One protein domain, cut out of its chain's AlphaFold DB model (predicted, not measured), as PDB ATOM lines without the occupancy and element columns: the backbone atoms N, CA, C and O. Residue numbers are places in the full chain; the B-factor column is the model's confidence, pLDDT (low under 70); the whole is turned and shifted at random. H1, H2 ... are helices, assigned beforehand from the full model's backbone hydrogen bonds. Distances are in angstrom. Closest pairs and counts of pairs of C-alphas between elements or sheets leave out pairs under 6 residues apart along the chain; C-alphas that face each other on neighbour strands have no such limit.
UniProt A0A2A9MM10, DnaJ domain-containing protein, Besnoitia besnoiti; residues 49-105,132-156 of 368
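This is residues 49 to 105 and 132 to 156 of the 368 residues of the protein "DnaJ domain-containing protein" of Besnoitia besnoiti (UniProt A0A2A9MM10). Two long helices, H4 and H2, lie side by side and run opposite ways; short H1 packs on H4, residues 98 to 105 of H3 stick out beyond H2, and unnamed residues 49 to 67 loop out on H4's side away from H2. The printed part has 82 residues with four named helices, H1 to H4 in chain order, and no named strand: all helix. It is compact, radius of gyration of the C-alphas 13.5 A, with an elongated outline of 49 by 32 by 21 A.

H4, residues 136 to 152, measures 24.5 A from first to last C-alpha, ending at (-51.587, 10.583, 32.877). H2, residues 81 to 95, measures 20.8 A; H3, residues 97 to 105, 12.5 A. H1, residues 68 to 71, measures 5.0 A, beginning at C-alpha (-51.188, 17.712, 45.296).

H4 touches H2 at a shallow tilt of 5 degrees; their closest C-alphas, Leu 95 and Phe 136, are 5.5 A apart. H4 touches H1 with residues 139 to 146 alone, closest at C-alphas Pro 68 and Ala 142, 4.5 A. H1 and H3 are apart. Every O i to N i+4 pair is within hydrogen-bond range in H3 and H4, 10 of 11 in H2; H1 is too short for one.

Residues 106 to 131 are not printed; C-alphas 105 and 132 are 23.7 A apart. Mean pLDDT of the printed part is 74.2; residues under 70 include 99 to 105.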
ATOM      1  N   CYS A  49     -50.686   5.667  39.680       38.47
ATOM      2  CA  CYS A  49     -49.644   6.618  40.101       38.47
ATOM      3  C   CYS A  49     -48.740   5.916  41.132       38.47
ATOM      4  O   CYS A  49     -48.810   6.183  42.325       38.47
ATOM      5  N   ALA A  50     -47.990   4.896  40.704       41.22
ATOM      6  CA  ALA A  50     -47.349   3.939  41.615       41.22
ATOM      7  C   ALA A  50     -45.891   4.259  42.009       41.22
ATOM      8  O   ALA A  50     -45.249   3.374  42.572       41.22
ATOM      9  N   HIS A  51     -45.333   5.441  41.715       41.91
ATOM     10  CA  HIS A  51     -43.866   5.610  41.779       41.91
ATOM     11  C   HIS A  51     -43.289   6.790  42.558       41.91
ATOM     12  O   HIS A  51     -42.072   6.854  42.698       41.91
ATOM     13  N   THR A  52     -44.098   7.614  43.203       44.97
ATOM     14  CA  THR A  52     -43.619   8.454  44.304       44.97
ATOM     15  C   THR A  52     -44.433   8.082  45.531       44.97
ATOM     16  O   THR A  52     -45.588   7.680  45.425       44.97
ATOM     17  N   GLN A  53     -43.776   8.045  46.684       51.34
ATOM     18  CA  GLN A  53     -44.328   7.617  47.971       51.34
ATOM     19  C   GLN A  53     -45.766   8.134  48.118       51.34
ATOM     20  O   GLN A  53     -46.010   9.297  47.846       51.34
ATOM     21  N   SER A  54     -46.738   7.292  48.469       66.50
ATOM     22  CA  SER A  54     -48.173   7.624  48.349       66.50
ATOM     23  C   SER A  54     -48.637   8.848  49.153       66.50
ATOM     24  O   SER A  54     -49.787   9.248  49.023       66.50
ATOM     25  N   HIS A  55     -47.763   9.413  49.984       73.94
ATOM     26  CA  HIS A  55     -48.024  10.519  50.888       73.94
ATOM     27  C   HIS A  55     -46.841  11.497  50.846       73.94
ATOM     28  O   HIS A  55     -45.704  11.047  50.654       73.94
ATOM     29  N   PRO A  56     -47.084  12.797  51.086       81.38
ATOM     30  CA  PRO A  56     -46.016  13.736  51.404       81.38
ATOM     31  C   PRO A  56     -45.164  13.216  52.579       81.38
ATOM     32  O   PRO A  56     -45.719  12.574  53.478       81.38
ATOM     33  N   PRO A  57     -43.849  13.485  52.618       79.31
ATOM     34  CA  PRO A  57     -42.960  13.005  53.680       79.31
ATOM     35  C   PRO A  57     -43.394  13.377  55.104       79.31
ATOM     36  O   PRO A  57     -43.212  12.573  56.020       79.31
ATOM     37  N   SER A  58     -43.991  14.557  55.303       79.44
ATOM     38  CA  SER A  58     -44.477  14.989  56.623       79.44
ATOM     39  C   SER A  58     -45.853  14.428  56.997       79.44
ATOM     40  O   SER A  58     -46.332  14.648  58.113       79.44
ATOM     41  N   TRP A  59     -46.503  13.699  56.087       80.25
ATOM     42  CA  TRP A  59     -47.870  13.230  56.261       80.25
ATOM     43  C   TRP A  59     -47.953  11.841  56.886       80.25
ATOM     44  O   TRP A  59     -47.181  10.934  56.571       80.25
ATOM     45  N   SER A  60     -48.958  11.643  57.745       76.12
ATOM     46  CA  SER A  60     -49.225  10.323  58.318       76.12
ATOM     47  C   SER A  60     -49.714   9.356  57.236       76.12
ATOM     48  O   SER A  60     -50.534   9.721  56.390       76.12
ATOM     49  N   ARG A  61     -49.242   8.106  57.282       73.25
ATOM     50  CA  ARG A  61     -49.659   7.053  56.337       73.25
ATOM     51  C   ARG A  61     -51.052   6.494  56.620       73.25
ATOM     52  O   ARG A  61     -51.612   5.819  55.764       73.25
ATOM     53  N   ASP A  62     -51.583   6.766  57.808       71.62
ATOM     54  CA  ASP A  62     -52.908   6.315  58.239       71.62
ATOM     55  C   ASP A  62     -54.023   7.264  57.759       71.62
ATOM     56  O   ASP A  62     -55.203   6.921  57.803       71.62
ATOM     57  N   SER A  63     -53.659   8.457  57.274       69.88
ATOM     58  CA  SER A  63     -54.577   9.457  56.721       69.88
ATOM     59  C   SER A  63     -54.553   9.468  55.197       69.88
ATOM     60  O   SER A  63     -53.497   9.283  54.605       69.88
ATOM     61  N   ALA A  64     -55.689   9.772  54.561       68.81
ATOM     62  CA  ALA A  64     -55.739   9.955  53.113       68.81
ATOM     63  C   ALA A  64     -54.741  11.042  52.657       68.81
ATOM     64  O   ALA A  64     -54.653  12.091  53.310       68.81
ATOM     65  N   PRO A  65     -54.001  10.818  51.554       72.19
ATOM     66  CA  PRO A  65     -53.046  11.800  51.072       72.19
ATOM     67  C   PRO A  65     -53.779  13.068  50.617       72.19
ATOM     68  O   PRO A  65     -54.854  12.979  50.014       72.19
ATOM     69  N   PRO A  66     -53.223  14.253  50.908       76.56
ATOM     70  CA  PRO A  66     -53.796  15.509  50.454       76.56
ATOM     71  C   PRO A  66     -53.685  15.624  48.930       76.56
ATOM     72  O   PRO A  66     -52.763  15.090  48.312       76.56
ATOM     73  N   ASP A  67     -54.613  16.364  48.329       81.88
ATOM     74  CA  ASP A  67     -54.559  16.678  46.903       81.88
ATOM     75  C   ASP A  67     -53.276  17.485  46.590       81.88
ATOM     76  O   ASP A  67     -53.060  18.549  47.192       81.88
ATOM     77  N   PRO A  68     -52.419  17.018  45.659       83.25
ATOM     78  CA  PRO A  68     -51.188  17.712  45.296       83.25
ATOM     79  C   PRO A  68     -51.435  19.127  44.750       83.25
ATOM     80  O   PRO A  68     -50.623  20.023  44.994       83.25
ATOM     81  N   PHE A  69     -52.555  19.381  44.063       85.62
ATOM     82  CA  PHE A  69     -52.879  20.719  43.559       85.62
ATOM     83  C   PHE A  69     -53.250  21.671  44.700       85.62
ATOM     84  O   PHE A  69     -52.790  22.818  44.722       85.62
ATOM     85  N   LEU A  70     -53.992  21.180  45.698       84.31
ATOM     86  CA  LEU A  70     -54.317  21.950  46.901       84.31
ATOM     87  C   LEU A  70     -53.071  22.250  47.741       84.31
ATOM     88  O   LEU A  70     -52.944  23.368  48.241       84.31
ATOM     89  N   LEU A  71     -52.127  21.306  47.854       84.31
ATOM     90  CA  LEU A  71     -50.842  21.550  48.523       84.31
ATOM     91  C   LEU A  71     -50.017  22.638  47.830       84.31
ATOM     92  O   LEU A  71     -49.369  23.446  48.497       84.31
ATOM     93  N   LEU A  72     -50.076  22.704  46.499       86.25
ATOM     94  CA  LEU A  72     -49.459  23.780  45.722       86.25
ATOM     95  C   LEU A  72     -50.240  25.108  45.793       86.25
ATOM     96  O   LEU A  72     -49.791  26.119  45.251       86.25
ATOM     97  N   GLY A  73     -51.393  25.136  46.470       85.81
ATOM     98  CA  GLY A  73     -52.259  26.310  46.583       85.81
ATOM     99  C   GLY A  73     -53.016  26.642  45.295       85.81
ATOM    100  O   GLY A  73     -53.485  27.773  45.131       85.81
ATOM    101  N   LEU A  74     -53.124  25.685  44.372       86.25
ATOM    102  CA  LEU A  74     -53.886  25.829  43.139       86.25
ATOM    103  C   LEU A  74     -55.366  25.578  43.440       86.25
ATOM    104  O   LEU A  74     -55.733  24.567  44.028       86.25
ATOM    105  N   LYS A  75     -56.219  26.532  43.055       80.50
ATOM    106  CA  LYS A  75     -57.682  26.448  43.220       80.50
ATOM    107  C   LYS A  75     -58.403  26.001  41.947       80.50
ATOM    108  O   LYS A  75     -59.621  25.886  41.947       80.50
ATOM    109  N   THR A  76     -57.673  25.857  40.845       71.94
ATOM    110  CA  THR A  76     -58.225  25.504  39.540       71.94
ATOM    111  C   THR A  76     -58.417  23.994  39.443       71.94
ATOM    112  O   THR A  76     -57.531  23.236  39.822       71.94
ATOM    113  N   GLU A  77     -59.562  23.555  38.913       69.94
ATOM    114  CA  GLU A  77     -59.890  22.125  38.754       69.94
ATOM    115  C   GLU A  77     -59.016  21.417  37.698       69.94
ATOM    116  O   GLU A  77     -58.906  20.196  37.695       69.94
ATOM    117  N   ALA A  78     -58.371  22.176  36.802       74.25
ATOM    118  CA  ALA A  78     -57.488  21.657  35.758       74.25
ATOM    119  C   ALA A  78     -56.298  22.609  35.514       74.25
ATOM    120  O   ALA A  78     -56.280  23.331  34.513       74.25
ATOM    121  N   PRO A  79     -55.315  22.665  36.429       81.38
ATOM    122  CA  PRO A  79     -54.194  23.582  36.297       81.38
ATOM    123  C   PRO A  79     -53.288  23.187  35.131       81.38
ATOM    124  O   PRO A  79     -53.013  22.011  34.886       81.38
ATOM    125  N   THR A  80     -52.768  24.176  34.411       86.00
ATOM    126  CA  THR A  80     -51.779  23.906  33.361       86.00
ATOM    127  C   THR A  80     -50.421  23.531  33.965       86.00
ATOM    128  O   THR A  80     -50.061  23.971  35.057       86.00
ATOM    129  N   ALA A  81     -49.583  22.789  33.228       84.25
ATOM    130  CA  ALA A  81     -48.215  22.483  33.677       84.25
ATOM    131  C   ALA A  81     -47.395  23.757  33.980       84.25
ATOM    132  O   ALA A  81     -46.511  23.758  34.838       84.25
ATOM    133  N   ARG A  82     -47.708  24.867  33.295       85.81
ATOM    134  CA  ARG A  82     -47.113  26.181  33.556       85.81
ATOM    135  C   ARG A  82     -47.552  26.744  34.910       85.81
ATOM    136  O   ARG A  82     -46.703  27.240  35.645       85.81
ATOM    137  N   GLU A  83     -48.835  26.654  35.249       86.31
ATOM    138  CA  GLU A  83     -49.360  27.072  36.557       86.31
ATOM    139  C   GLU A  83     -48.769  26.244  37.696       86.31
ATOM    140  O   GLU A  83     -48.321  26.817  38.688       86.31
ATOM    141  N   VAL A  84     -48.663  24.924  37.513       87.50
ATOM    142  CA  VAL A  84     -48.021  24.016  38.479       87.50
ATOM    143  C   VAL A  84     -46.568  24.417  38.737       87.50
ATOM    144  O   VAL A  84     -46.156  24.559  39.888       87.50
ATOM    145  N   ARG A  85     -45.792  24.693  37.679       87.69
ATOM    146  CA  ARG A  85     -44.402  25.173  37.807       87.69
ATOM    147  C   ARG A  85     -44.311  26.512  38.537       87.69
ATOM    148  O   ARG A  85     -43.443  26.680  39.389       87.69
ATOM    149  N   LEU A  86     -45.186  27.466  38.222       88.25
ATOM    150  CA  LEU A  86     -45.185  28.776  38.881       88.25
ATOM    151  C   LEU A  86     -45.563  28.672  40.363       88.25
ATOM    152  O   LEU A  86     -44.924  29.316  41.197       88.25
ATOM    153  N   ALA A  87     -46.557  27.849  40.696       87.88
ATOM    154  CA  ALA A  87     -46.961  27.593  42.074       87.88
ATOM    155  C   ALA A  87     -45.830  26.944  42.884       87.88
ATOM    156  O   ALA A  87     -45.482  27.448  43.955       87.88
ATOM    157  N   TYR A  88     -45.180  25.921  42.322       90.44
ATOM    158  CA  TYR A  88     -44.001  25.295  42.919       90.44
ATOM    159  C   TYR A  88     -42.883  26.310  43.166       90.44
ATOM    160  O   TYR A  88     -42.421  26.443  44.294       90.44
ATOM    161  N   LEU A  89     -42.489  27.097  42.158       86.88
ATOM    162  CA  LEU A  89     -41.422  28.094  42.314       86.88
ATOM    163  C   LEU A  89     -41.746  29.137  43.390       86.88
ATOM    164  O   LEU A  89     -40.853  29.573  44.120       86.88
ATOM    165  N   ASN A  90     -43.010  29.543  43.508       87.75
ATOM    166  CA  ASN A  90     -43.442  30.493  44.529       87.75
ATOM    167  C   ASN A  90     -43.380  29.900  45.943       87.75
ATOM    168  O   ASN A  90     -42.988  30.610  46.872       87.75
ATOM    169  N   LEU A  91     -43.742  28.627  46.114       85.81
ATOM    170  CA  LEU A  91     -43.670  27.928  47.400       85.81
ATOM    171  C   LEU A  91     -42.236  27.544  47.768       85.81
ATOM    172  O   LEU A  91     -41.799  27.835  48.878       85.81
ATOM    173  N   ALA A  92     -41.470  27.011  46.817       85.50
ATOM    174  CA  ALA A  92     -40.054  26.701  46.972       85.50
ATOM    175  C   ALA A  92     -39.272  27.938  47.432       85.50
ATOM    176  O   ALA A  92     -38.538  27.870  48.408       85.50
ATOM    177  N   LYS A  93     -39.507  29.115  46.833       84.62
ATOM    178  CA  LYS A  93     -38.879  30.380  47.270       84.62
ATOM    179  C   LYS A  93     -39.244  30.816  48.693       84.62
ATOM    180  O   LYS A  93     -38.524  31.644  49.258       84.62
ATOM    181  N   LYS A  94     -40.370  30.361  49.243       82.56
ATOM    182  CA  LYS A  94     -40.801  30.684  50.613       82.56
ATOM    183  C   LYS A  94     -40.274  29.673  51.626       82.56
ATOM    184  O   LYS A  94     -39.937  30.067  52.733       82.56
ATOM    185  N   LEU A  95     -40.200  28.404  51.231       81.62
ATOM    186  CA  LEU A  95     -39.877  27.276  52.106       81.62
ATOM    187  C   LEU A  95     -38.434  26.778  51.950       81.62
ATOM    188  O   LEU A  95     -38.050  25.830  52.628       81.62
ATOM    189  N   HIS A  96     -37.632  27.397  51.077       78.25
ATOM    190  CA  HIS A  96     -36.250  26.986  50.846       78.25
ATOM    191  C   HIS A  96     -35.432  27.035  52.149       78.25
ATOM    192  O   HIS A  96     -35.437  28.081  52.815       78.25
ATOM    193  N   PRO A  97     -34.677  25.974  52.489       74.62
ATOM    194  CA  PRO A  97     -33.885  25.920  53.720       74.62
ATOM    195  C   PRO A  97     -32.891  27.089  53.841       74.62
ATOM    196  O   PRO A  97     -32.764  27.675  54.914       74.62
ATOM    197  N   ASP A  98     -32.290  27.522  52.728       72.56
ATOM    198  CA  ASP A  98     -31.351  28.660  52.701       72.56
ATOM    199  C   ASP A  98     -31.981  30.011  53.077       72.56
ATOM    200  O   ASP A  98     -31.294  30.936  53.505       72.56
ATOM    201  N   ARG A  99     -33.301  30.161  52.915       64.94
ATOM    202  CA  ARG A  99     -34.017  31.367  53.356       64.94
ATOM    203  C   ARG A  99     -34.483  31.261  54.799       64.94
ATOM    204  O   ARG A  99     -34.509  32.275  55.492       64.94
ATOM    205  N   ALA A 100     -34.814  30.056  55.255       58.72
ATOM    206  CA  ALA A 100     -35.131  29.810  56.656       58.72
ATOM    207  C   ALA A 100     -33.909  30.069  57.557       58.72
ATOM    208  O   ALA A 100     -34.058  30.666  58.624       58.72
ATOM    209  N   SER A 101     -32.700  29.716  57.104       56.03
ATOM    210  CA  SER A 101     -31.452  30.001  57.827       56.03
ATOM    211  C   SER A 101     -31.096  31.494  57.840       56.03
ATOM    212  O   SER A 101     -30.669  32.006  58.873       56.03
ATOM    213  N   ALA A 102     -31.342  32.218  56.741       55.34
ATOM    214  CA  ALA A 102     -31.132  33.667  56.664       55.34
ATOM    215  C   ALA A 102     -32.119  34.472  57.535       55.34
ATOM    216  O   ALA A 102     -31.739  35.479  58.123       55.34
ATOM    217  N   ALA A 103     -33.375  34.025  57.651       54.69
ATOM    218  CA  ALA A 103     -34.361  34.648  58.540       54.69
ATOM    219  C   ALA A 103     -34.081  34.360  60.027       54.69
ATOM    220  O   ALA A 103     -34.365  35.199  60.878       54.69
ATOM    221  N   ALA A 104     -33.505  33.195  60.342       53.66
ATOM    222  CA  ALA A 104     -33.096  32.843  61.702       53.66
ATOM    223  C   ALA A 104     -31.821  33.581  62.156       53.66
ATOM    224  O   ALA A 104     -31.637  33.795  63.353       53.66
ATOM    225  N   SER A 105     -30.954  33.994  61.223       53.69
ATOM    226  CA  SER A 105     -29.729  34.751  61.524       53.69
ATOM    227  C   SER A 105     -29.905  36.273  61.481       53.69
ATOM    228  O   SER A 105     -29.052  36.998  61.987       53.69
ATOM    229  N   GLY A 132     -50.524  21.355  58.841       56.22
ATOM    230  CA  GLY A 132     -49.287  21.512  59.612       56.22
ATOM    231  C   GLY A 132     -48.075  21.920  58.768       56.22
ATOM    232  O   GLY A 132     -48.095  21.796  57.551       56.22
ATOM    233  N   LYS A 133     -47.032  22.436  59.437       70.94
ATOM    234  CA  LYS A 133     -45.800  23.013  58.854       70.94
ATOM    235  C   LYS A 133     -45.368  22.307  57.559       70.94
ATOM    236  O   LYS A 133     -44.630  21.330  57.606       70.94
ATOM    237  N   LEU A 134     -45.817  22.839  56.424       75.62
ATOM    238  CA  LEU A 134     -45.493  22.321  55.103       75.62
ATOM    239  C   LEU A 134     -43.979  22.428  54.896       75.62
ATOM    240  O   LEU A 134     -43.415  23.519  55.029       75.62
ATOM    241  N   THR A 135     -43.320  21.313  54.604       83.00
ATOM    242  CA  THR A 135     -41.872  21.284  54.372       83.00
ATOM    243  C   THR A 135     -41.548  21.486  52.892       83.00
ATOM    244  O   THR A 135     -42.409  21.365  52.019       83.00
ATOM    245  N   PHE A 136     -40.286  21.800  52.591       81.75
ATOM    246  CA  PHE A 136     -39.810  21.871  51.208       81.75
ATOM    247  C   PHE A 136     -40.005  20.532  50.472       81.75
ATOM    248  O   PHE A 136     -40.413  20.518  49.312       81.75
ATOM    249  N   GLU A 137     -39.787  19.417  51.169       82.88
ATOM    250  CA  GLU A 137     -39.932  18.067  50.622       82.88
ATOM    251  C   GLU A 137     -41.394  17.737  50.279       82.88
ATOM    252  O   GLU A 137     -41.657  17.124  49.247       82.88
ATOM    253  N   ASP A 138     -42.361  18.219  51.069       83.00
ATOM    254  CA  ASP A 138     -43.793  18.061  50.762       83.00
ATOM    255  C   ASP A 138     -44.194  18.813  49.489       83.00
ATOM    256  O   ASP A 138     -45.014  18.341  48.699       83.00
ATOM    257  N   VAL A 139     -43.601  19.988  49.269       84.75
ATOM    258  CA  VAL A 139     -43.841  20.799  48.068       84.75
ATOM    259  C   VAL A 139     -43.200  20.170  46.835       84.75
ATOM    260  O   VAL A 139     -43.807  20.186  45.762       84.75
ATOM    261  N   GLN A 140     -42.008  19.589  46.980       86.00
ATOM    262  CA  GLN A 140     -41.373  18.823  45.911       86.00
ATOM    263  C   GLN A 140     -42.210  17.589  45.550       86.00
ATOM    264  O   GLN A 140     -42.510  17.376  44.374       86.00
ATOM    265  N   TRP A 141     -42.671  16.843  46.556       87.88
ATOM    266  CA  TRP A 141     -43.577  15.714  46.360       87.88
ATOM    267  C   TRP A 141     -44.857  16.123  45.619       87.88
ATOM    268  O   TRP A 141     -45.255  15.472  44.648       87.88
ATOM    269  N   ALA A 142     -45.488  17.225  46.039       84.00
ATOM    270  CA  ALA A 142     -46.719  17.716  45.426       84.00
ATOM    271  C   ALA A 142     -46.502  18.122  43.961       84.00
ATOM    272  O   ALA A 142     -47.349  17.853  43.114       84.00
ATOM    273  N   TYR A 143     -45.350  18.720  43.645       86.38
ATOM    274  CA  TYR A 143     -44.977  19.089  42.282       86.38
ATOM    275  C   TYR A 143     -44.790  17.876  41.365       86.38
ATOM    276  O   TYR A 143     -45.395  17.823  40.292       86.38
ATOM    277  N   GLU A 144     -43.991  16.897  41.788       84.50
ATOM    278  CA  GLU A 144     -43.732  15.679  41.009       84.50
ATOM    279  C   GLU A 144     -45.030  14.894  40.770       84.50
ATOM    280  O   GLU A 144     -45.316  14.465  39.651       84.50
ATOM    281  N   THR A 145     -45.867  14.791  41.804       80.06
ATOM    282  CA  THR A 145     -47.159  14.099  41.727       80.06
ATOM    283  C   THR A 145     -48.145  14.845  40.822       80.06
ATOM    284  O   THR A 145     -48.793  14.224  39.982       80.06
ATOM    285  N   ALA A 146     -48.217  16.178  40.916       79.81
ATOM    286  CA  ALA A 146     -49.072  16.999  40.055       79.81
ATOM    287  C   ALA A 146     -48.690  16.881  38.570       79.81
ATOM    288  O   ALA A 146     -49.572  16.802  37.711       79.81
ATOM    289  N   LEU A 147     -47.393  16.841  38.248       80.75
ATOM    290  CA  LEU A 147     -46.936  16.623  36.874       80.75
ATOM    291  C   LEU A 147     -47.310  15.231  36.363       80.75
ATOM    292  O   LEU A 147     -47.867  15.126  35.271       80.75
ATOM    293  N   ALA A 148     -47.091  14.193  37.172       76.62
ATOM    294  CA  ALA A 148     -47.487  12.834  36.816       76.62
ATOM    295  C   ALA A 148     -49.004  12.727  36.561       76.62
ATOM    296  O   ALA A 148     -49.428  12.075  35.605       76.62
ATOM    297  N   CYS A 149     -49.834  13.415  37.356       73.50
ATOM    298  CA  CYS A 149     -51.281  13.487  37.136       73.50
ATOM    299  C   CYS A 149     -51.643  14.185  35.813       73.50
ATOM    300  O   CYS A 149     -52.529  13.717  35.095       73.50
ATOM    301  N   LEU A 150     -50.959  15.278  35.462       72.50
ATOM    302  CA  LEU A 150     -51.193  15.996  34.202       72.50
ATOM    303  C   LEU A 150     -50.745  15.204  32.965       72.50
ATOM    304  O   LEU A 150     -51.344  15.347  31.895       72.50
ATOM    305  N   GLU A 151     -49.708  14.382  33.099       72.56
ATOM    306  CA  GLU A 151     -49.222  13.500  32.036       72.56
ATOM    307  C   GLU A 151     -50.148  12.298  31.836       72.56
ATOM    308  O   GLU A 151     -50.557  12.034  30.703       72.56
ATOM    309  N   ALA A 152     -50.591  11.657  32.922       62.41
ATOM    310  CA  ALA A 152     -51.587  10.583  32.877       62.41
ATOM    311  C   ALA A 152     -52.916  11.056  32.256       62.41
ATOM    312  O   ALA A 152     -53.551  10.344  31.477       62.41
ATOM    313  N   ALA A 153     -53.308  12.306  32.519       52.69
ATOM    314  CA  ALA A 153     -54.512  12.910  31.958       52.69
ATOM    315  C   ALA A 153     -54.459  13.148  30.438       52.69
ATOM    316  O   ALA A 153     -55.474  13.547  29.873       52.69
ATOM    317  N   LYS A 154     -53.335  12.943  29.734       52.31
ATOM    318  CA  LYS A 154     -53.323  12.977  28.256       52.31
ATOM    319  C   LYS A 154     -53.754  11.654  27.621       52.31
ATOM    320  O   LYS A 154     -54.266  11.695  26.507       52.31
ATOM    321  N   GLU A 155     -53.611  10.529  28.319       46.12
ATOM    322  CA  GLU A 155     -53.986   9.204  27.799       46.12
ATOM    323  C   GLU A 155     -55.459   8.835  28.076       46.12
ATOM    324  O   GLU A 155     -56.005   7.978  27.388       46.12
ATOM    325  N   ASP A 156     -56.139   9.530  29.000       47.72
ATOM    326  CA  ASP A 156     -57.461   9.129  29.526       47.72
ATOM    327  C   ASP A 156     -58.486  10.292  29.652       47.72
ATOM    328  O   ASP A 156     -59.330  10.340  30.553       47.72
TER     329      ASP A 156